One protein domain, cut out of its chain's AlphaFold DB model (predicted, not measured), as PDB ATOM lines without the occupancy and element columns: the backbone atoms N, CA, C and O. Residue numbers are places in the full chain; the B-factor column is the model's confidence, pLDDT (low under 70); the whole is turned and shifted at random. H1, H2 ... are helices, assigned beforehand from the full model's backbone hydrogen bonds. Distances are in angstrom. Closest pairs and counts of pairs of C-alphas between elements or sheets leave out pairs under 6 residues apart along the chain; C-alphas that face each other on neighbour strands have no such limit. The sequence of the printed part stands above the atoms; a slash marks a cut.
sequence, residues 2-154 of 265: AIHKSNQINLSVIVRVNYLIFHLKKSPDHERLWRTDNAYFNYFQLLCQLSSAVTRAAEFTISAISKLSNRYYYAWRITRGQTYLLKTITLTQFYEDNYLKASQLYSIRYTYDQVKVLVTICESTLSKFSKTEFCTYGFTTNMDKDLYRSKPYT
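This is residues 2 to 154 of the 265 residues of the protein "Hypothetical_protein" of Candida auris (UniProt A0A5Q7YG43). The long helix H3 is the core of an elongated helical body, with H1 and the shorter H4 beside it in an up-and-down bundle of three. H7 packs on H3 away from H1, and the short H8 packs on H3 too, while H2 makes a corner at one end and the small H5 and H6 lie near H1, away from H3. The printed part has 153 residues with eight named helices, H1 to H8 in order, and no named strand, an all-helix class. It is compact, with a radius of gyration of the C-alphas of 16.1 A, and spans 54 by 34 by 27 A.

H1, residues 2 to 26, touches H3, residues 38 to 66, at a shallow tilt of 31 degrees, opposite ways; their closest C-alphas, those of Ile 14 and Ser 51, are 5.7 A apart. H2, residues 30 to 36, touches H3 only at the corner, closest at the C-alphas of Trp 34 and Phe 41, 5.0 A apart. H3 and H4, residues 73 to 89, form a helical hairpin at a shallow tilt of 25 degrees, opposite ways, the closest C-alphas being Ile 62 and Thr 79 at 5.7 A. H1 touches H4 with residues 4 to 15 alone, the same way, at a shallow tilt of 8 degrees; the closest C-alphas, Val 15 and Ile 89, are 6.4 A apart. H1, H3 and H4 are a bundle, up and down, each running against the one before it. H5, residues 92 to 98, only just touches H8, residues 139 to 147, with 3 pairs of C-alphas within 8 A, the closest being Thr 92 and Leu 147 at 6.2 A. H6, residues 103 to 107, touches H1, with the C-alphas of Leu 20 and Tyr 106 closest at 4.6 A. H7, residues 112 to 128, touches the hub H3 the same way at a tilt of 35.2 degrees, only just steep, closest at the C-alphas of Leu 50 and Val 119, 5.0 A apart; H1 and H7 are apart. H8 touches H3 at a shallow tilt of 32 degrees, opposite ways, with the C-alphas of Ser 52 and Thr 140 closest at 5.7 A. In H1, H3, H4, H5, H6 and H8 every O i to N i+4 pair is within hydrogen-bond range; in H2 2 of 3 are, and in H7 12 of 13.

H1 begins at C-alpha 2, (-19.824, -20.256, -32.518), and is 36.6 A long. H3 is 41.9 A, H4 24.4 A and H7 24.7 A long. H8 ends at C-alpha 147, (-48.378, -16.052, -24.380).

The C-alphas of Thr 36 and Arg 71 are farthest apart, at 55.2 A. The printed part has no cut and no long link. The model's confidence is under 70 at residues 133 to 137 and 141 to 154.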
ATOM      1  N   ALA A   2     -19.016 -21.335 -31.918       85.94
ATOM      2  CA  ALA A   2     -19.824 -20.256 -32.518       85.94
ATOM      3  C   ALA A   2     -21.350 -20.503 -32.496       85.94
ATOM      4  O   ALA A   2     -22.112 -19.618 -32.119       85.94
ATOM      5  N   ILE A   3     -21.792 -21.725 -32.822       88.56
ATOM      6  CA  ILE A   3     -23.217 -22.106 -32.821       88.56
ATOM      7  C   ILE A   3     -23.835 -21.965 -31.416       88.56
ATOM      8  O   ILE A   3     -24.919 -21.409 -31.270       88.56
ATOM      9  N   HIS A   4     -23.113 -22.396 -30.373       88.94
ATOM     10  CA  HIS A   4     -23.546 -22.258 -28.980       88.94
ATOM     11  C   HIS A   4     -23.734 -20.781 -28.599       88.94
ATOM     12  O   HIS A   4     -24.809 -20.405 -28.132       88.94
ATOM     13  N   LYS A   5     -22.715 -19.945 -28.842       91.62
ATOM     14  CA  LYS A   5     -22.744 -18.510 -28.522       91.62
ATOM     15  C   LYS A   5     -23.839 -17.763 -29.290       91.62
ATOM     16  O   LYS A   5     -24.553 -16.966 -28.694       91.62
ATOM     17  N   SER A   6     -24.044 -18.085 -30.567       92.25
ATOM     18  CA  SER A   6     -25.167 -17.555 -31.354       92.25
ATOM     19  C   SER A   6     -26.516 -17.895 -30.711       92.25
ATOM     20  O   SER A   6     -27.379 -17.036 -30.548       92.25
ATOM     21  N   ASN A   7     -26.680 -19.133 -30.239       94.44
ATOM     22  CA  ASN A   7     -27.928 -19.530 -29.605       94.44
ATOM     23  C   ASN A   7     -28.170 -18.857 -28.244       94.44
ATOM     24  O   ASN A   7     -29.316 -18.601 -27.890       94.44
ATOM     25  N   GLN A   8     -27.115 -18.525 -27.489       94.88
ATOM     26  CA  GLN A   8     -27.257 -17.728 -26.263       94.88
ATOM     27  C   GLN A   8     -27.899 -16.366 -26.561       94.88
ATOM     28  O   GLN A   8     -28.768 -15.931 -25.810       94.88
ATOM     29  N   ILE A   9     -27.538 -15.736 -27.685       94.56
ATOM     30  CA  ILE A   9     -28.145 -14.476 -28.132       94.56
ATOM     31  C   ILE A   9     -29.636 -14.682 -28.423       94.56
ATOM     32  O   ILE A   9     -30.450 -13.923 -27.904       94.56
ATOM     33  N   ASN A  10     -30.008 -15.733 -29.166       94.81
ATOM     34  CA  ASN A  10     -31.418 -16.043 -29.441       94.81
ATOM     35  C   ASN A  10     -32.226 -16.199 -28.144       94.81
ATOM     36  O   ASN A  10     -33.251 -15.544 -27.979       94.81
ATOM     37  N   LEU A  11     -31.739 -17.004 -27.194       95.56
ATOM     38  CA  LEU A  11     -32.395 -17.208 -25.897       95.56
ATOM     39  C   LEU A  11     -32.539 -15.890 -25.120       95.56
ATOM     40  O   LEU A  11     -33.595 -15.605 -24.561       95.56
ATOM     41  N   SER A  12     -31.508 -15.048 -25.146       94.38
ATOM     42  CA  SER A  12     -31.516 -13.729 -24.507       94.38
ATOM     43  C   SER A  12     -32.544 -12.772 -25.130       94.38
ATOM     44  O   SER A  12     -33.187 -11.994 -24.419       94.38
ATOM     45  N   VAL A  13     -32.715 -12.819 -26.454       93.69
ATOM     46  CA  VAL A  13     -33.720 -12.026 -27.178       93.69
ATOM     47  C   VAL A  13     -35.130 -12.525 -26.860       93.69
ATOM     48  O   VAL A  13     -35.989 -11.699 -26.561       93.69
ATOM     49  N   ILE A  14     -35.357 -13.845 -26.843       94.62
ATOM     50  CA  ILE A  14     -36.656 -14.445 -26.483       94.62
ATOM     51  C   ILE A  14     -37.108 -13.937 -25.115       94.62
ATOM     52  O   ILE A  14     -38.209 -13.403 -24.998       94.62
ATOM     53  N   VAL A  15     -36.239 -14.023 -24.104       94.25
ATOM     54  CA  VAL A  15     -36.556 -13.574 -22.741       94.25
ATOM     55  C   VAL A  15     -36.971 -12.100 -22.719       94.25
ATOM     56  O   VAL A  15     -38.022 -11.773 -22.170       94.25
ATOM     57  N   ARG A  16     -36.192 -11.201 -23.337       93.19
ATOM     58  CA  ARG A  16     -36.497  -9.755 -23.337       93.19
ATOM     59  C   ARG A  16     -37.799  -9.433 -24.058       93.19
ATOM     60  O   ARG A  16     -38.635  -8.707 -23.524       93.19
ATOM     61  N   VAL A  17     -37.975  -9.978 -25.260       93.31
ATOM     62  CA  VAL A  17     -39.160  -9.717 -26.084       93.31
ATOM     63  C   VAL A  17     -40.410 -10.251 -25.386       93.31
ATOM     64  O   VAL A  17     -41.409  -9.541 -25.309       93.31
ATOM     65  N   ASN A  18     -40.343 -11.440 -24.785       93.56
ATOM     66  CA  ASN A  18     -41.473 -12.024 -24.067       93.56
ATOM     67  C   ASN A  18     -41.811 -11.294 -22.767       93.56
ATOM     68  O   ASN A  18     -42.993 -11.103 -22.492       93.56
ATOM     69  N   TYR A  19     -40.821 -10.820 -22.001       93.31
ATOM     70  CA  TYR A  19     -41.098  -9.943 -20.859       93.31
ATOM     71  C   TYR A  19     -41.788  -8.651 -21.298       93.31
ATOM     72  O   TYR A  19     -42.732  -8.215 -20.641       93.31
ATOM     73  N   LEU A  20     -41.361  -8.056 -22.417       92.44
ATOM     74  CA  LEU A  20     -42.004  -6.866 -22.968       92.44
ATOM     75  C   LEU A  20     -43.447  -7.156 -23.404       92.44
ATOM     76  O   LEU A  20     -44.350  -6.412 -23.032       92.44
ATOM     77  N   ILE A  21     -43.689  -8.251 -24.129       92.88
ATOM     78  CA  ILE A  21     -45.043  -8.689 -24.498       92.88
ATOM     79  C   ILE A  21     -45.899  -8.879 -23.243       92.88
ATOM     80  O   ILE A  21     -47.003  -8.342 -23.161       92.88
ATOM     81  N   PHE A  22     -45.388  -9.609 -22.250       92.75
ATOM     82  CA  PHE A  22     -46.094  -9.884 -21.004       92.75
ATOM     83  C   PHE A  22     -46.429  -8.591 -20.243       92.75
ATOM     84  O   PHE A  22     -47.564  -8.400 -19.805       92.75
ATOM     85  N   HIS A  23     -45.480  -7.656 -20.159       92.06
ATOM     86  CA  HIS A  23     -45.678  -6.331 -19.570       92.06
ATOM     87  C   HIS A  23     -46.766  -5.527 -20.302       92.06
ATOM     88  O   HIS A  23     -47.661  -4.957 -19.669       92.06
ATOM     89  N   LEU A  24     -46.737  -5.524 -21.639       91.12
ATOM     90  CA  LEU A  24     -47.746  -4.852 -22.454       91.12
ATOM     91  C   LEU A  24     -49.132  -5.479 -22.282       91.12
ATOM     92  O   LEU A  24     -50.104  -4.735 -22.246       91.12
ATOM     93  N   LYS A  25     -49.247  -6.806 -22.132       90.38
ATOM     94  CA  LYS A  25     -50.531  -7.482 -21.853       90.38
ATOM     95  C   LYS A  25     -51.076  -7.171 -20.461       90.38
ATOM     96  O   LYS A  25     -52.283  -7.062 -20.289       90.38
ATOM     97  N   LYS A  26     -50.194  -7.030 -19.469       89.38
ATOM     98  CA  LYS A  26     -50.568  -6.708 -18.083       89.38
ATOM     99  C   LYS A  26     -50.961  -5.238 -17.896       89.38
ATOM    100  O   LYS A  26     -51.558  -4.887 -16.881       89.38
ATOM    101  N   SER A  27     -50.625  -4.378 -18.856       89.00
ATOM    102  CA  SER A  27     -50.961  -2.955 -18.810       89.00
ATOM    103  C   SER A  27     -52.481  -2.745 -18.917       89.00
ATOM    104  O   SER A  27     -53.113  -3.339 -19.790       89.00
ATOM    105  N   PRO A  28     -53.089  -1.876 -18.086       87.69
ATOM    106  CA  PRO A  28     -54.545  -1.697 -18.045       87.69
ATOM    107  C   PRO A  28     -55.122  -1.162 -19.366       87.69
ATOM    108  O   PRO A  28     -56.256  -1.462 -19.724       87.69
ATOM    109  N   ASP A  29     -54.320  -0.412 -20.121       89.75
ATOM    110  CA  ASP A  29     -54.693   0.144 -21.421       89.75
ATOM    111  C   ASP A  29     -54.581  -0.848 -22.590       89.75
ATOM    112  O   ASP A  29     -54.970  -0.495 -23.705       89.75
ATOM    113  N   HIS A  30     -54.069  -2.068 -22.372       90.75
ATOM    114  CA  HIS A  30     -53.778  -3.028 -23.442       90.75
ATOM    115  C   HIS A  30     -54.981  -3.266 -24.356       90.75
ATOM    116  O   HIS A  30     -54.896  -3.033 -25.556       90.75
ATOM    117  N   GLU A  31     -56.117  -3.674 -23.783       88.75
ATOM    118  CA  GLU A  31     -57.340  -3.994 -24.533       88.75
ATOM    119  C   GLU A  31     -57.883  -2.799 -25.319       88.75
ATOM    120  O   GLU A  31     -58.430  -2.961 -26.412       88.75
ATOM    121  N   ARG A  32     -57.732  -1.588 -24.772       91.56
ATOM    122  CA  ARG A  32     -58.169  -0.362 -25.434       91.56
ATOM    123  C   ARG A  32     -57.255  -0.053 -26.613       91.56
ATOM    124  O   ARG A  32     -57.734   0.014 -27.741       91.56
ATOM    125  N   LEU A  33     -55.950   0.076 -26.361       88.62
ATOM    126  CA  LEU A  33     -54.947   0.407 -27.378       88.62
ATOM    127  C   LEU A  33     -54.908  -0.633 -28.498       88.62
ATOM    128  O   LEU A  33     -54.832  -0.259 -29.662       88.62
ATOM    129  N   TRP A  34     -55.059  -1.915 -28.164       84.81
ATOM    130  CA  TRP A  34     -55.148  -3.012 -29.128       84.81
ATOM    131  C   TRP A  34     -56.254  -2.817 -30.170       84.81
ATOM    132  O   TRP A  34     -56.081  -3.184 -31.328       84.81
ATOM    133  N   ARG A  35     -57.398  -2.247 -29.773       86.44
ATOM    134  CA  ARG A  35     -58.558  -2.058 -30.657       86.44
ATOM    135  C   ARG A  35     -58.573  -0.704 -31.352       86.44
ATOM    136  O   ARG A  35     -59.128  -0.595 -32.439       86.44
ATOM    137  N   THR A  36     -58.042   0.330 -30.703       90.88
ATOM    138  CA  THR A  36     -58.188   1.716 -31.170       90.88
ATOM    139  C   THR A  36     -56.950   2.261 -31.867       90.88
ATOM    140  O   THR A  36     -57.078   3.120 -32.731       90.88
ATOM    141  N   ASP A  37     -55.758   1.809 -31.475       93.75
ATOM    142  CA  ASP A  37     -54.490   2.322 -31.984       93.75
ATOM    143  C   ASP A  37     -53.824   1.288 -32.898       93.75
ATOM    144  O   ASP A  37     -53.238   0.295 -32.459       93.75
ATOM    145  N   ASN A  38     -53.888   1.558 -34.202       92.50
ATOM    146  CA  ASN A  38     -53.287   0.701 -35.214       92.50
ATOM    147  C   ASN A  38     -51.752   0.639 -35.095       92.50
ATOM    148  O   ASN A  38     -51.156  -0.390 -35.400       92.50
ATOM    149  N   ALA A  39     -51.083   1.711 -34.656       93.06
ATOM    150  CA  ALA A  39     -49.628   1.706 -34.500       93.06
ATOM    151  C   ALA A  39     -49.210   0.791 -33.341       93.06
ATOM    152  O   ALA A  39     -48.299  -0.027 -33.495       93.06
ATOM    153  N   TYR A  40     -49.921   0.871 -32.214       93.69
ATOM    154  CA  TYR A  40     -49.728  -0.036 -31.085       93.69
ATOM    155  C   TYR A  40     -50.000  -1.496 -31.467       93.69
ATOM    156  O   TYR A  40     -49.173  -2.365 -31.185       93.69
ATOM    157  N   PHE A  41     -51.126  -1.760 -32.139       91.00
ATOM    158  CA  PHE A  41     -51.499  -3.097 -32.604       91.00
ATOM    159  C   PHE A  41     -50.407  -3.714 -33.490       91.00
ATOM    160  O   PHE A  41     -49.912  -4.803 -33.196       91.00
ATOM    161  N   ASN A  42     -49.960  -2.983 -34.517       92.50
ATOM    162  CA  ASN A  42     -48.910  -3.454 -35.422       92.50
ATOM    163  C   ASN A  42     -47.584  -3.693 -34.693       92.50
ATOM    164  O   ASN A  42     -46.909  -4.685 -34.956       92.50
ATOM    165  N   TYR A  43     -47.211  -2.817 -33.756       94.50
ATOM    166  CA  TYR A  43     -46.002  -2.999 -32.953       94.50
ATOM    167  C   TYR A  43     -46.068  -4.256 -32.081       94.50
ATOM    168  O   TYR A  43     -45.125  -5.045 -32.065       94.50
ATOM    169  N   PHE A  44     -47.183  -4.480 -31.385       93.38
ATOM    170  CA  PHE A  44     -47.348  -5.671 -30.557       93.38
ATOM    171  C   PHE A  44     -47.369  -6.948 -31.403       93.38
ATOM    172  O   PHE A  44     -46.699  -7.920 -31.052       93.38
ATOM    173  N   GLN A  45     -48.073  -6.952 -32.538       91.69
ATOM    174  CA  GLN A  45     -48.071  -8.089 -33.462       91.69
ATOM    175  C   GLN A  45     -46.652  -8.393 -33.959       91.69
ATOM    176  O   GLN A  45     -46.244  -9.553 -34.011       91.69
ATOM    177  N   LEU A  46     -45.872  -7.353 -34.258       93.81
ATOM    178  CA  LEU A  46     -44.489  -7.493 -34.693       93.81
ATOM    179  C   LEU A  46     -43.577  -8.058 -33.590       93.81
ATOM    180  O   LEU A  46     -42.702  -8.871 -33.886       93.81
ATOM    181  N   LEU A  47     -43.798  -7.701 -32.318       94.19
ATOM    182  CA  LEU A  47     -43.104  -8.325 -31.182       94.19
ATOM    183  C   LEU A  47     -43.430  -9.820 -31.069       94.19
ATOM    184  O   LEU A  47     -42.520 -10.629 -30.879       94.19
ATOM    185  N   CYS A  48     -44.702 -10.197 -31.226       93.12
ATOM    186  CA  CYS A  48     -45.122 -11.602 -31.210       93.12
ATOM    187  C   CYS A  48     -44.466 -12.381 -32.358       93.12
ATOM    188  O   CYS A  48     -43.934 -13.474 -32.157       93.12
ATOM    189  N   GLN A  49     -44.425 -11.783 -33.552       92.88
ATOM    190  CA  GLN A  49     -43.751 -12.363 -34.709       92.88
ATOM    191  C   GLN A  49     -42.247 -12.533 -34.468       92.88
ATOM    192  O   GLN A  49     -41.709 -13.605 -34.750       92.88
ATOM    193  N   LEU A  50     -41.569 -11.514 -33.925       94.44
ATOM    194  CA  LEU A  50     -40.148 -11.599 -33.582       94.44
ATOM    195  C   LEU A  50     -39.895 -12.753 -32.621       94.44
ATOM    196  O   LEU A  50     -38.999 -13.564 -32.833       94.44
ATOM    197  N   SER A  51     -40.712 -12.844 -31.585       94.31
ATOM    198  CA  SER A  51     -40.585 -13.879 -30.581       94.31
ATOM    199  C   SER A  51     -40.783 -15.292 -31.153       94.31
ATOM    200  O   SER A  51     -39.959 -16.180 -30.914       94.31
ATOM    201  N   SER A  52     -41.793 -15.492 -32.006       92.00
ATOM    202  CA  SER A  52     -41.998 -16.756 -32.726       92.00
ATOM    203  C   SER A  52     -40.815 -17.089 -33.652       92.00
ATOM    204  O   SER A  52     -40.301 -18.212 -33.643       92.00
ATOM    205  N   ALA A  53     -40.315 -16.110 -34.414       92.50
ATOM    206  CA  ALA A  53     -39.179 -16.290 -35.319       92.50
ATOM    207  C   ALA A  53     -37.878 -16.641 -34.576       92.50
ATOM    208  O   ALA A  53     -37.191 -17.592 -34.948       92.50
ATOM    209  N   VAL A  54     -37.550 -15.935 -33.492       94.38
ATOM    210  CA  VAL A  54     -36.335 -16.211 -32.708       94.38
ATOM    211  C   VAL A  54     -36.448 -17.552 -31.977       94.38
ATOM    212  O   VAL A  54     -35.464 -18.286 -31.904       94.38
ATOM    213  N   THR A  55     -37.641 -17.938 -31.512       93.94
ATOM    214  CA  THR A  55     -37.869 -19.265 -30.911       93.94
ATOM    215  C   THR A  55     -37.618 -20.381 -31.930       93.94
ATOM    216  O   THR A  55     -36.889 -21.325 -31.627       93.94
ATOM    217  N   ARG A  56     -38.107 -20.244 -33.175       91.38
ATOM    218  CA  ARG A  56     -37.776 -21.176 -34.274       91.38
ATOM    219  C   ARG A  56     -36.271 -21.232 -34.543       91.38
ATOM    220  O   ARG A  56     -35.716 -22.317 -34.709       91.38
ATOM    221  N   ALA A  57     -35.596 -20.083 -34.564       92.62
ATOM    222  CA  ALA A  57     -34.146 -20.020 -34.749       92.62
ATOM    223  C   ALA A  57     -33.379 -20.705 -33.604       92.62
ATOM    224  O   ALA A  57     -32.375 -21.384 -33.849       92.62
ATOM    225  N   ALA A  58     -33.864 -20.589 -32.367       94.38
ATOM    226  CA  ALA A  58     -33.284 -21.269 -31.217       94.38
ATOM    227  C   ALA A  58     -33.459 -22.793 -31.303       94.38
ATOM    228  O   ALA A  58     -32.482 -23.529 -31.163       94.38
ATOM    229  N   GLU A  59     -34.670 -23.273 -31.612       91.88
ATOM    230  CA  GLU A  59     -34.945 -24.704 -31.826       91.88
ATOM    231  C   GLU A  59     -34.055 -25.293 -32.920       91.88
ATOM    232  O   GLU A  59     -33.431 -26.340 -32.730       91.88
ATOM    233  N   PHE A  60     -33.950 -24.587 -34.045       90.44
ATOM    234  CA  PHE A  60     -33.086 -24.969 -35.151       90.44
ATOM    235  C   PHE A  60     -31.634 -25.132 -34.696       90.44
ATOM    236  O   PHE A  60     -30.986 -26.140 -34.985       90.44
ATOM    237  N   THR A  61     -31.126 -24.155 -33.946       91.62
ATOM    238  CA  THR A  61     -29.733 -24.143 -33.501       91.62
ATOM    239  C   THR A  61     -29.449 -25.276 -32.513       91.62
ATOM    240  O   THR A  61     -28.430 -25.956 -32.633       91.62
ATOM    241  N   ILE A  62     -30.379 -25.556 -31.596       92.38
ATOM    242  CA  ILE A  62     -30.307 -26.707 -30.681       92.38
ATOM    243  C   ILE A  62     -30.262 -28.019 -31.470       92.38
ATOM    244  O   ILE A  62     -29.428 -28.880 -31.185       92.38
ATOM    245  N   SER A  63     -31.113 -28.161 -32.486       89.44
ATOM    246  CA  SER A  63     -31.154 -29.343 -33.354       89.44
ATOM    247  C   SER A  63     -29.918 -29.487 -34.246       89.44
ATOM    248  O   SER A  63     -29.546 -30.598 -34.618       89.44
ATOM    249  N   ALA A  64     -29.243 -28.389 -34.584       88.69
ATOM    250  CA  ALA A  64     -27.950 -28.439 -35.253       88.69
ATOM    251  C   ALA A  64     -26.843 -28.934 -34.308       88.69
ATOM    252  O   ALA A  64     -26.037 -29.775 -34.702       88.69
ATOM    253  N   ILE A  65     -26.823 -28.463 -33.055       90.69
ATOM    254  CA  ILE A  65     -25.853 -28.912 -32.042       90.69
ATOM    255  C   ILE A  65     -26.093 -30.384 -31.675       90.69
ATOM    256  O   ILE A  65     -25.131 -31.139 -31.541       90.69
ATOM    257  N   SER A  66     -27.352 -30.826 -31.583       89.81
ATOM    258  CA  SER A  66     -27.681 -32.200 -31.183       89.81
ATOM    259  C   SER A  66     -27.140 -33.250 -32.159       89.81
ATOM    260  O   SER A  66     -26.739 -34.327 -31.726       89.81
ATOM    261  N   LYS A  67     -26.999 -32.925 -33.453       87.94
ATOM    262  CA  LYS A  67     -26.349 -33.807 -34.446       87.94
ATOM    263  C   LYS A  67     -24.883 -34.120 -34.113       87.94
ATOM    264  O   LYS A  67     -24.355 -35.117 -34.590       87.94
ATOM    265  N   LEU A  68     -24.230 -33.289 -33.298       87.38
ATOM    266  CA  LEU A  68     -22.846 -33.464 -32.846       87.38
ATOM    267  C   LEU A  68     -22.749 -34.113 -31.454       87.38
ATOM    268  O   LEU A  68     -21.646 -34.413 -30.990       87.38
ATOM    269  N   SER A  69     -23.883 -34.317 -30.774       87.81
ATOM    270  CA  SER A  69     -23.926 -34.759 -29.374       87.81
ATOM    271  C   SER A  69     -23.485 -36.208 -29.167       87.81
ATOM    272  O   SER A  69     -22.993 -36.537 -28.094       87.81
ATOM    273  N   ASN A  70     -23.570 -37.061 -30.191       85.81
ATOM    274  CA  ASN A  70     -23.071 -38.436 -30.115       85.81
ATOM    275  C   ASN A  70     -21.539 -38.511 -29.995       85.81
ATOM    276  O   ASN A  70     -21.009 -39.463 -29.435       85.81
ATOM    277  N   ARG A  71     -20.826 -37.516 -30.532       88.94
ATOM    278  CA  ARG A  71     -19.363 -37.515 -30.635       88.94
ATOM    279  C   ARG A  71     -18.699 -36.598 -29.619       88.94
ATOM    280  O   ARG A  71     -17.585 -36.879 -29.188       88.94
ATOM    281  N   TYR A  72     -19.351 -35.495 -29.259       90.75
ATOM    282  CA  TYR A  72     -18.761 -34.473 -28.401       90.75
ATOM    283  C   TYR A  72     -19.591 -34.274 -27.133       90.75
ATOM    284  O   TYR A  72     -20.713 -33.770 -27.196       90.75
ATOM    285  N   TYR A  73     -18.992 -34.573 -25.977       88.25
ATOM    286  CA  TYR A  73     -19.602 -34.379 -24.656       88.25
ATOM    287  C   TYR A  73     -20.114 -32.948 -24.450       88.25
ATOM    288  O   TYR A  73     -21.231 -32.736 -23.981       88.25
ATOM    289  N   TYR A  74     -19.328 -31.954 -24.876       90.81
ATOM    290  CA  TYR A  74     -19.733 -30.550 -24.820       90.81
ATOM    291  C   TYR A  74     -21.000 -30.277 -25.643       90.81
ATOM    292  O   TYR A  74     -21.898 -29.585 -25.174       90.81
ATOM    293  N   ALA A  75     -21.113 -30.845 -26.849       90.62
ATOM    294  CA  ALA A  75     -22.312 -30.679 -27.668       90.62
ATOM    295  C   ALA A  75     -23.535 -31.315 -26.993       90.62
ATOM    296  O   ALA A  75     -24.591 -30.692 -26.963       90.62
ATOM    297  N   TRP A  76     -23.375 -32.497 -26.387       91.69
ATOM    298  CA  TRP A  76     -24.429 -33.121 -25.588       91.69
ATOM    299  C   TRP A  76     -24.867 -32.232 -24.418       91.69
ATOM    300  O   TRP A  76     -26.034 -31.847 -24.371       91.69
ATOM    301  N   ARG A  77     -23.942 -31.814 -23.539       90.31
ATOM    302  CA  ARG A  77     -24.246 -30.924 -22.398       90.31
ATOM    303  C   ARG A  77     -24.987 -29.662 -22.830       90.31
ATOM    304  O   ARG A  77     -26.036 -29.343 -22.272       90.31
ATOM    305  N   ILE A  78     -24.468 -28.965 -23.841       92.12
ATOM    306  CA  ILE A  78     -25.065 -27.720 -24.332       92.12
ATOM    307  C   ILE A  78     -26.450 -27.963 -24.928       92.12
ATOM    308  O   ILE A  78     -27.359 -27.191 -24.634       92.12
ATOM    309  N   THR A  79     -26.658 -29.030 -25.707       92.56
ATOM    310  CA  THR A  79     -27.997 -29.376 -26.205       92.56
ATOM    311  C   THR A  79     -28.981 -29.523 -25.048       92.56
ATOM    312  O   THR A  79     -30.035 -28.899 -25.085       92.56
ATOM    313  N   ARG A  80     -28.637 -30.267 -23.987       90.50
ATOM    314  CA  ARG A  80     -29.539 -30.466 -22.836       90.50
ATOM    315  C   ARG A  80     -29.834 -29.160 -22.103       90.50
ATOM    316  O   ARG A  80     -31.002 -28.845 -21.880       90.50
ATOM    317  N   GLY A  81     -28.795 -28.384 -21.790       92.88
ATOM    318  CA  GLY A  81     -28.936 -27.098 -21.105       92.88
ATOM    319  C   GLY A  81     -29.778 -26.099 -21.902       92.88
ATOM    320  O   GLY A  81     -30.703 -25.495 -21.364       92.88
ATOM    321  N   GLN A  82     -29.526 -25.967 -23.205       93.62
ATOM    322  CA  GLN A  82     -30.268 -25.034 -24.055       93.62
ATOM    323  C   GLN A  82     -31.698 -25.495 -24.342       93.62
ATOM    324  O   GLN A  82     -32.589 -24.651 -24.395       93.62
ATOM    325  N   THR A  83     -31.954 -26.802 -24.466       93.19
ATOM    326  CA  THR A  83     -33.323 -27.336 -24.550       93.19
ATOM    327  C   THR A  83     -34.099 -27.063 -23.267       93.19
ATOM    328  O   THR A  83     -35.241 -26.613 -23.335       93.19
ATOM    329  N   TYR A  84     -33.494 -27.305 -22.101       93.31
ATOM    330  CA  TYR A  84     -34.125 -27.025 -20.812       93.31
ATOM    331  C   TYR A  84     -34.435 -25.534 -20.644       93.31
ATOM    332  O   TYR A  84     -35.555 -25.167 -20.283       93.31
ATOM    333  N   LEU A  85     -33.467 -24.670 -20.962       94.62
ATOM    334  CA  LEU A  85     -33.650 -23.228 -20.877       94.62
ATOM    335  C   LEU A  85     -34.743 -22.751 -21.837       94.62
ATOM    336  O   LEU A  85     -35.644 -22.041 -21.403       94.62
ATOM    337  N   LEU A  86     -34.728 -23.195 -23.101       94.00
ATOM    338  CA  LEU A  86     -35.762 -22.850 -24.082       94.00
ATOM    339  C   LEU A  86     -37.156 -23.294 -23.620       94.00
ATOM    340  O   LEU A  86     -38.106 -22.516 -23.683       94.00
ATOM    341  N   LYS A  87     -37.274 -24.518 -23.092       91.56
ATOM    342  CA  LYS A  87     -38.522 -25.015 -22.502       91.56
ATOM    343  C   LYS A  87     -38.986 -24.115 -21.357       91.56
ATOM    344  O   LYS A  87     -40.159 -23.796 -21.284       91.56
ATOM    345  N   THR A  88     -38.079 -23.689 -20.486       92.62
ATOM    346  CA  THR A  88     -38.415 -22.857 -19.322       92.62
ATOM    347  C   THR A  88     -38.898 -21.470 -19.745       92.62
ATOM    348  O   THR A  88     -39.962 -21.031 -19.322       92.62
ATOM    349  N   ILE A  89     -38.167 -20.800 -20.638       92.81
ATOM    350  CA  ILE A  89     -38.496 -19.434 -21.081       92.81
ATOM    351  C   ILE A  89     -39.684 -19.382 -22.049       92.81
ATOM    352  O   ILE A  89     -40.133 -18.297 -22.398       92.81
ATOM    353  N   THR A  90     -40.193 -20.514 -22.525       90.25
ATOM    354  CA  THR A  90     -41.412 -20.561 -23.349       90.25
ATOM    355  C   THR A  90     -42.681 -20.757 -22.512       90.25
ATOM    356  O   THR A  90     -43.779 -20.644 -23.051       90.25
ATOM    357  N   LEU A  91     -42.557 -20.986 -21.196       88.62
ATOM    358  CA  LEU A  91     -43.686 -21.094 -20.266       88.62
ATOM    359  C   LEU A  91     -44.116 -19.720 -19.745       88.62
ATOM    360  O   LEU A  91     -43.287 -18.935 -19.291       88.62
ATOM    361  N   THR A  92     -45.423 -19.463 -19.691       88.31
ATOM    362  CA  THR A  92     -45.967 -18.223 -19.103       88.31
ATOM    363  C   THR A  92     -45.634 -18.084 -17.612       88.31
ATOM    364  O   THR A  92     -45.297 -16.988 -17.169       88.31
ATOM    365  N   GLN A  93     -45.628 -19.197 -16.863       89.56
ATOM    366  CA  GLN A  93     -45.299 -19.238 -15.425       89.56
ATOM    367  C   GLN A  93     -43.938 -18.602 -15.117       89.56
ATOM    368  O   GLN A  93     -43.807 -17.836 -14.169       89.56
ATOM    369  N   PHE A  94     -42.942 -18.833 -15.981       92.25
ATOM    370  CA  PHE A  94     -41.616 -18.240 -15.828       92.25
ATOM    371  C   PHE A  94     -41.671 -16.707 -15.747       92.25
ATOM    372  O   PHE A  94     -40.951 -16.109 -14.947       92.25
ATOM    373  N   TYR A  95     -42.534 -16.071 -16.545       92.06
ATOM    374  CA  TYR A  95     -42.688 -14.616 -16.572       92.06
ATOM    375  C   TYR A  95     -43.518 -14.099 -15.402       92.06
ATOM    376  O   TYR A  95     -43.214 -13.030 -14.878       92.06
ATOM    377  N   GLU A  96     -44.536 -14.848 -14.980       91.38
ATOM    378  CA  GLU A  96     -45.367 -14.512 -13.821       91.38
ATOM    379  C   GLU A  96     -44.537 -14.480 -12.533       91.38
ATOM    380  O   GLU A  96     -44.526 -13.460 -11.838       91.38
ATOM    381  N   ASP A  97     -43.771 -15.542 -12.277       92.50
ATOM    382  CA  ASP A  97     -42.987 -15.724 -11.048       92.50
ATOM    383  C   ASP A  97     -41.848 -14.703 -10.908       92.50
ATOM    384  O   ASP A  97     -41.443 -14.329  -9.804       92.50
ATOM    385  N   ASN A  98     -41.317 -14.226 -12.035       91.56
ATOM    386  CA  ASN A  98     -40.124 -13.380 -12.075       91.56
ATOM    387  C   ASN A  98     -40.406 -11.933 -12.506       91.56
ATOM    388  O   ASN A  98     -39.478 -11.125 -12.580       91.56
ATOM    389  N   TYR A  99     -41.673 -11.569 -12.728       89.56
ATOM    390  CA  TYR A  99     -42.072 -10.269 -13.275       89.56
ATOM    391  C   TYR A  99     -41.462  -9.072 -12.529       89.56
ATOM    392  O   TYR A  99     -40.931  -8.157 -13.152       89.56
ATOM    393  N   LEU A 100     -41.497  -9.086 -11.192       86.88
ATOM    394  CA  LEU A 100     -40.996  -7.977 -10.369       86.88
ATOM    395  C   LEU A 100     -39.469  -7.825 -10.435       86.88
ATOM    396  O   LEU A 100     -38.957  -6.713 -10.342       86.88
ATOM    397  N   LYS A 101     -38.747  -8.935 -10.618       88.69
ATOM    398  CA  LYS A 101     -37.277  -8.960 -10.707       88.69
ATOM    399  C   LYS A 101     -36.780  -8.528 -12.091       88.69
ATOM    400  O   LYS A 101     -35.636  -8.118 -12.232       88.69
ATOM    401  N   ALA A 102     -37.641  -8.603 -13.104       87.12
ATOM    402  CA  ALA A 102     -37.298  -8.390 -14.507       87.12
ATOM    403  C   ALA A 102     -37.547  -6.955 -15.012       87.12
ATOM    404  O   ALA A 102     -37.585  -6.738 -16.223       87.12
ATOM    405  N   SER A 103     -37.702  -5.968 -14.120       83.62
ATOM    406  CA  SER A 103     -38.076  -4.590 -14.482       83.62
ATOM    407  C   SER A 103     -37.171  -3.945 -15.530       83.62
ATOM    408  O   SER A 103     -37.653  -3.297 -16.458       83.62
ATOM    409  N   GLN A 104     -35.867  -4.197 -15.432       86.06
ATOM    410  CA  GLN A 104     -34.861  -3.693 -16.366       86.06
ATOM    411  C   GLN A 104     -34.930  -4.354 -17.756       86.06
ATOM    412  O   GLN A 104     -34.471  -3.783 -18.743       86.06
ATOM    413  N   LEU A 105     -35.495  -5.562 -17.858       83.81
ATOM    414  CA  LEU A 105     -35.537  -6.315 -19.116       83.81
ATOM    415  C   LEU A 105     -36.644  -5.823 -20.047       83.81
ATOM    416  O   LEU A 105     -36.437  -5.802 -21.259       83.81
ATOM    417  N   TYR A 106     -37.793  -5.416 -19.500       82.44
ATOM    418  CA  TYR A 106     -38.902  -4.866 -20.289       82.44
ATOM    419  C   TYR A 106     -38.924  -3.331 -20.340       82.44
ATOM    420  O   TYR A 106     -39.711  -2.763 -21.096       82.44
ATOM    421  N   SER A 107     -38.066  -2.641 -19.577       79.69
ATOM    422  CA  SER A 107     -37.912  -1.184 -19.681       79.69
ATOM    423  C   SER A 107     -37.202  -0.758 -20.967       79.69
ATOM    424  O   SER A 107     -37.438   0.340 -21.469       79.69
ATOM    425  N   ILE A 108     -36.343  -1.621 -21.520       78.50
ATOM    426  CA  ILE A 108     -35.680  -1.381 -22.803       78.50
ATOM    427  C   ILE A 108     -36.695  -1.633 -23.919       78.50
ATOM    428  O   ILE A 108     -37.088  -2.768 -24.184       78.50
ATOM    429  N   ARG A 109     -37.119  -0.556 -24.588       82.06
ATOM    430  CA  ARG A 109     -38.076  -0.621 -25.695       82.06
ATOM    431  C   ARG A 109     -37.365  -0.415 -27.023       82.06
ATOM    432  O   ARG A 109     -36.773   0.632 -27.263       82.06
ATOM    433  N   TYR A 110     -37.480  -1.406 -27.898       88.19
ATOM    434  CA  TYR A 110     -37.050  -1.294 -29.287       88.19
ATOM    435  C   TYR A 110     -38.092  -0.527 -30.094       88.19
ATOM    436  O   TYR A 110     -39.296  -0.705 -29.885       88.19
ATOM    437  N   THR A 111     -37.648   0.302 -31.033       93.00
ATOM    438  CA  THR A 111     -38.564   0.973 -31.959       93.00
ATOM    439  C   THR A 111     -39.179  -0.034 -32.929       93.00
ATOM    440  O   THR A 111     -38.636  -1.116 -33.155       93.00
ATOM    441  N   TYR A 112     -40.315   0.321 -33.532       94.19
ATOM    442  CA  TYR A 112     -40.967  -0.515 -34.542       94.19
ATOM    443  C   TYR A 112     -40.001  -0.934 -35.662       94.19
ATOM    444  O   TYR A 112     -39.908  -2.117 -35.988       94.19
ATOM    445  N   ASP A 113     -39.220   0.012 -36.192       95.81
ATOM    446  CA  ASP A 113     -38.268  -0.259 -37.271       95.81
ATOM    447  C   ASP A 113     -37.147  -1.211 -36.841       95.81
ATOM    448  O   ASP A 113     -36.777  -2.108 -37.597       95.81
ATOM    449  N   GLN A 114     -36.651  -1.087 -35.605       95.06
ATOM    450  CA  GLN A 114     -35.645  -2.003 -35.063       95.06
ATOM    451  C   GLN A 114     -36.187  -3.432 -34.953       95.06
ATOM    452  O   GLN A 114     -35.535  -4.373 -35.408       95.06
ATOM    453  N   VAL A 115     -37.396  -3.602 -34.407       95.25
ATOM    454  CA  VAL A 115     -38.045  -4.921 -34.316       95.25
ATOM    455  C   VAL A 115     -38.273  -5.489 -35.719       95.25
ATOM    456  O   VAL A 115     -37.990  -6.660 -35.960       95.25
ATOM    457  N   LYS A 116     -38.697  -4.658 -36.679       96.06
ATOM    458  CA  LYS A 116     -38.937  -5.074 -38.067       96.06
ATOM    459  C   LYS A 116     -37.666  -5.581 -38.743       96.06
ATOM    460  O   LYS A 116     -37.701  -6.599 -39.436       96.06
ATOM    461  N   VAL A 117     -36.542  -4.899 -38.530       96.62
ATOM    462  CA  VAL A 117     -35.232  -5.339 -39.028       96.62
ATOM    463  C   VAL A 117     -34.847  -6.683 -38.406       96.62
ATOM    464  O   VAL A 117     -34.467  -7.594 -39.137       96.62
ATOM    465  N   LEU A 118     -35.017  -6.854 -37.090       94.56
ATOM    466  CA  LEU A 118     -34.723  -8.123 -36.410       94.56
ATOM    467  C   LEU A 118     -35.584  -9.281 -36.932       94.56
ATOM    468  O   LEU A 118     -35.053 -10.357 -37.213       94.56
ATOM    469  N   VAL A 119     -36.886  -9.055 -37.130       95.12
ATOM    470  CA  VAL A 119     -37.796 -10.036 -37.748       95.12
ATOM    471  C   VAL A 119     -37.304 -10.406 -39.142       95.12
ATOM    472  O   VAL A 119     -37.177 -11.586 -39.461       95.12
ATOM    473  N   THR A 120     -36.966  -9.403 -39.956       96.12
ATOM    474  CA  THR A 120     -36.485  -9.610 -41.326       96.12
ATOM    475  C   THR A 120     -35.217 -10.459 -41.346       96.12
ATOM    476  O   THR A 120     -35.124 -11.386 -42.149       96.12
ATOM    477  N   ILE A 121     -34.265 -10.200 -40.444       94.94
ATOM    478  CA  ILE A 121     -33.036 -10.994 -40.306       94.94
ATOM    479  C   ILE A 121     -33.369 -12.445 -39.940       94.94
ATOM    480  O   ILE A 121     -32.853 -13.366 -40.581       94.94
ATOM    481  N   CYS A 122     -34.242 -12.660 -38.950       93.00
ATOM    482  CA  CYS A 122     -34.615 -14.000 -38.496       93.00
ATOM    483  C   CYS A 122     -35.303 -14.798 -39.608       93.00
ATOM    484  O   CYS A 122     -34.861 -15.897 -39.935       93.00
ATOM    485  N   GLU A 123     -36.327 -14.237 -40.248       93.00
ATOM    486  CA  GLU A 123     -37.098 -14.926 -41.293       93.00
ATOM    487  C   GLU A 123     -36.282 -15.144 -42.572       93.00
ATOM    488  O   GLU A 123     -36.304 -16.228 -43.162       93.00
ATOM    489  N   SER A 124     -35.481 -14.154 -42.979       93.38
ATOM    490  CA  SER A 124     -34.575 -14.301 -44.129       93.38
ATOM    491  C   SER A 124     -33.523 -15.378 -43.884       93.38
ATOM    492  O   SER A 124     -33.105 -16.062 -44.815       93.38
ATOM    493  N   THR A 125     -33.093 -15.555 -42.636       90.94
ATOM    494  CA  THR A 125     -32.171 -16.631 -42.272       90.94
ATOM    495  C   THR A 125     -32.893 -17.975 -42.252       90.94
ATOM    496  O   THR A 125     -32.450 -18.903 -42.921       90.94
ATOM    497  N   LEU A 126     -34.032 -18.078 -41.564       88.69
ATOM    498  CA  LEU A 126     -34.816 -19.312 -41.447       88.69
ATOM    499  C   LEU A 126     -35.287 -19.847 -42.802       88.69
ATOM    500  O   LEU A 126     -35.223 -21.052 -43.040       88.69
ATOM    501  N   SER A 127     -35.696 -18.970 -43.721       88.81
ATOM    502  CA  SER A 127     -36.131 -19.360 -45.070       88.81
ATOM    503  C   SER A 127     -35.057 -20.123 -45.854       88.81
ATOM    504  O   SER A 127     -35.390 -21.067 -46.576       88.81
ATOM    505  N   LYS A 128     -33.768 -19.811 -45.652       88.69
ATOM    506  CA  LYS A 128     -32.639 -20.534 -46.272       88.69
ATOM    507  C   LYS A 128     -32.509 -21.974 -45.776       88.69
ATOM    508  O   LYS A 128     -31.952 -22.812 -46.478       88.69
ATOM    509  N   PHE A 129     -33.051 -22.263 -44.598       81.12
ATOM    510  CA  PHE A 129     -33.017 -23.574 -43.956       81.12
ATOM    511  C   PHE A 129     -34.388 -24.274 -43.949       81.12
ATOM    512  O   PHE A 129     -34.548 -25.342 -43.364       81.12
ATOM    513  N   SER A 130     -35.383 -23.730 -44.652       72.25
ATOM    514  CA  SER A 130     -36.734 -24.313 -44.740       72.25
ATOM    515  C   SER A 130     -36.763 -25.739 -45.305       72.25
ATOM    516  O   SER A 130     -37.638 -26.523 -44.955       72.25
ATOM    517  N   LYS A 131     -35.790 -26.098 -46.153       72.50
ATOM    518  CA  LYS A 131     -35.681 -27.423 -46.790       72.50
ATOM    519  C   LYS A 131     -34.866 -28.435 -45.986       72.50
ATOM    520  O   LYS A 131     -34.712 -29.574 -46.413       72.50
ATOM    521  N   THR A 132     -34.268 -28.014 -44.878       73.62
ATOM    522  CA  THR A 132     -33.392 -28.888 -44.097       73.62
ATOM    523  C   THR A 132     -34.164 -29.603 -43.001       73.62
ATOM    524  O   THR A 132     -34.858 -28.973 -42.209       73.62
ATOM    525  N   GLU A 133     -34.006 -30.924 -42.925       61.25
ATOM    526  CA  GLU A 133     -34.609 -31.728 -41.866       61.25
ATOM    527  C   GLU A 133     -33.946 -31.429 -40.513       61.25
ATOM    528  O   GLU A 133     -32.820 -31.863 -40.208       61.25
ATOM    529  N   PHE A 134     -34.670 -30.689 -39.678       65.06
ATOM    530  CA  PHE A 134     -34.333 -30.451 -38.283       65.06
ATOM    531  C   PHE A 134     -35.516 -30.812 -37.394       65.06
ATOM    532  O   PHE A 134     -36.671 -30.604 -37.756       65.06
ATOM    533  N   CYS A 135     -35.219 -31.367 -36.218       59.06
ATOM    534  CA  CYS A 135     -36.238 -31.560 -35.199       59.06
ATOM    535  C   CYS A 135     -36.730 -30.189 -34.733       59.06
ATOM    536  O   CYS A 135     -35.939 -29.364 -34.273       59.06
ATOM    537  N   THR A 136     -38.030 -29.959 -34.843       64.19
ATOM    538  CA  THR A 136     -38.716 -28.901 -34.110       64.19
ATOM    539  C   THR A 136     -39.239 -29.511 -32.814       64.19
ATOM    540  O   THR A 136     -39.715 -30.646 -32.795       64.19
ATOM    541  N   TYR A 137     -39.089 -28.791 -31.705       67.44
ATOM    542  CA  TYR A 137     -39.536 -29.265 -30.391       67.44
ATOM    543  C   TYR A 137     -40.966 -28.794 -30.072       67.44
ATOM    544  O   TYR A 137     -41.532 -29.177 -29.052       67.44
ATOM    545  N   GLY A 138     -41.563 -27.988 -30.958       71.69
ATOM    546  CA  GLY A 138     -42.927 -27.481 -30.830       71.69
ATOM    547  C   GLY A 138     -43.067 -26.347 -29.813       71.69
ATOM    548  O   GLY A 138     -44.191 -25.915 -29.546       71.69
ATOM    549  N   PHE A 139     -41.962 -25.824 -29.269       76.69
ATOM    550  CA  PHE A 139     -41.988 -24.745 -28.280       76.69
ATOM    551  C   PHE A 139     -42.612 -23.477 -28.851       76.69
ATOM    552  O   PHE A 139     -43.353 -22.799 -28.154       76.69
ATOM    553  N   THR A 140     -42.396 -23.210 -30.135       72.12
ATOM    554  CA  THR A 140     -43.007 -22.093 -30.871       72.12
ATOM    555  C   THR A 140     -44.532 -22.154 -30.830       72.12
ATOM    556  O   THR A 140     -45.182 -21.200 -30.423       72.12
ATOM    557  N   THR A 141     -45.106 -23.315 -31.149       69.50
ATOM    558  CA  THR A 141     -46.563 -23.511 -31.169       69.50
ATOM    559  C   THR A 141     -47.207 -23.463 -29.784       69.50
ATOM    560  O   THR A 141     -48.355 -23.038 -29.657       69.50
ATOM    561  N   ASN A 142     -46.487 -23.898 -28.746       64.50
ATOM    562  CA  ASN A 142     -46.974 -23.854 -27.367       64.50
ATOM    563  C   ASN A 142     -46.905 -22.429 -26.818       64.50
ATOM    564  O   ASN A 142     -47.880 -21.920 -26.275       64.50
ATOM    565  N   MET A 143     -45.788 -21.752 -27.068       68.56
ATOM    566  CA  MET A 143     -45.600 -20.363 -26.686       68.56
ATOM    567  C   MET A 143     -46.623 -19.450 -27.363       68.56
ATOM    568  O   MET A 143     -47.180 -18.570 -26.708       68.56
ATOM    569  N   ASP A 144     -46.941 -19.710 -28.638       62.81
ATOM    570  CA  ASP A 144     -47.954 -18.944 -29.352       62.81
ATOM    571  C   ASP A 144     -49.339 -19.053 -28.693       62.81
ATOM    572  O   ASP A 144     -50.090 -18.078 -28.607       62.81
ATOM    573  N   LYS A 145     -49.678 -20.240 -28.181       66.00
ATOM    574  CA  LYS A 145     -50.958 -20.494 -27.512       66.00
ATOM    575  C   LYS A 145     -51.024 -19.892 -26.115       66.00
ATOM    576  O   LYS A 145     -52.084 -19.395 -25.746       66.00
ATOM    577  N   ASP A 146     -49.930 -19.929 -25.361       64.38
ATOM    578  CA  ASP A 146     -49.933 -19.565 -23.942       64.38
ATOM    579  C   ASP A 146     -49.633 -18.075 -23.711       64.38
ATOM    580  O   ASP A 146     -50.273 -17.440 -22.869       64.38
ATOM    581  N   LEU A 147     -48.728 -17.474 -24.496       63.12
ATOM    582  CA  LEU A 147     -48.378 -16.052 -24.380       63.12
ATOM    583  C   LEU A 147     -49.257 -15.143 -25.250       63.12
ATOM    584  O   LEU A 147     -49.576 -14.034 -24.812       63.12
ATOM    585  N   TYR A 148     -49.726 -15.580 -26.426       64.69
ATOM    586  CA  TYR A 148     -50.502 -14.728 -27.355       64.69
ATOM    587  C   TYR A 148     -52.011 -14.960 -27.331       64.69
ATOM    588  O   TYR A 148     -52.728 -14.434 -28.180       64.69
ATOM    589  N   ARG A 149     -52.540 -15.700 -26.346       51.91
ATOM    590  CA  ARG A 149     -53.991 -15.886 -26.210       51.91
ATOM    591  C   ARG A 149     -54.698 -14.547 -25.979       51.91
ATOM    592  O   ARG A 149     -54.714 -14.033 -24.860       51.91
ATOM    593  N   SER A 150     -55.298 -14.017 -27.038       42.78
ATOM    594  CA  SER A 150     -56.269 -12.918 -27.039       42.78
ATOM    595  C   SER A 150     -57.147 -13.039 -28.294       42.78
ATOM    596  O   SER A 150     -56.826 -12.467 -29.325       42.78
ATOM    597  N   LYS A 151     -58.241 -13.818 -28.169       36.09
ATOM    598  CA  LYS A 151     -59.281 -14.171 -29.174       36.09
ATOM    599  C   LYS A 151     -58.780 -14.744 -30.525       36.09
ATOM    600  O   LYS A 151     -57.647 -14.512 -30.922       36.09
ATOM    601  N   PRO A 152     -59.594 -15.564 -31.224       37.44
ATOM    602  CA  PRO A 152     -59.177 -16.156 -32.491       37.44
ATOM    603  C   PRO A 152     -58.966 -15.058 -33.536       37.44
ATOM    604  O   PRO A 152     -59.907 -14.386 -33.953       37.44
ATOM    605  N   TYR A 153     -57.710 -14.883 -33.928       42.44
ATOM    606  CA  TYR A 153     -57.321 -14.228 -35.165       42.44
ATOM    607  C   TYR A 153     -57.854 -15.065 -36.333       42.44
ATOM    608  O   TYR A 153     -57.656 -16.284 -36.365       42.44
ATOM    609  N   THR A 154     -58.539 -14.437 -37.286       35.91
ATOM    610  CA  THR A 154     -58.822 -15.057 -38.582       35.91
ATOM    611  C   THR A 154     -57.490 -15.151 -39.325       35.91
ATOM    612  O   THR A 154     -57.041 -14.198 -39.956       35.91
TER     613      THR A 154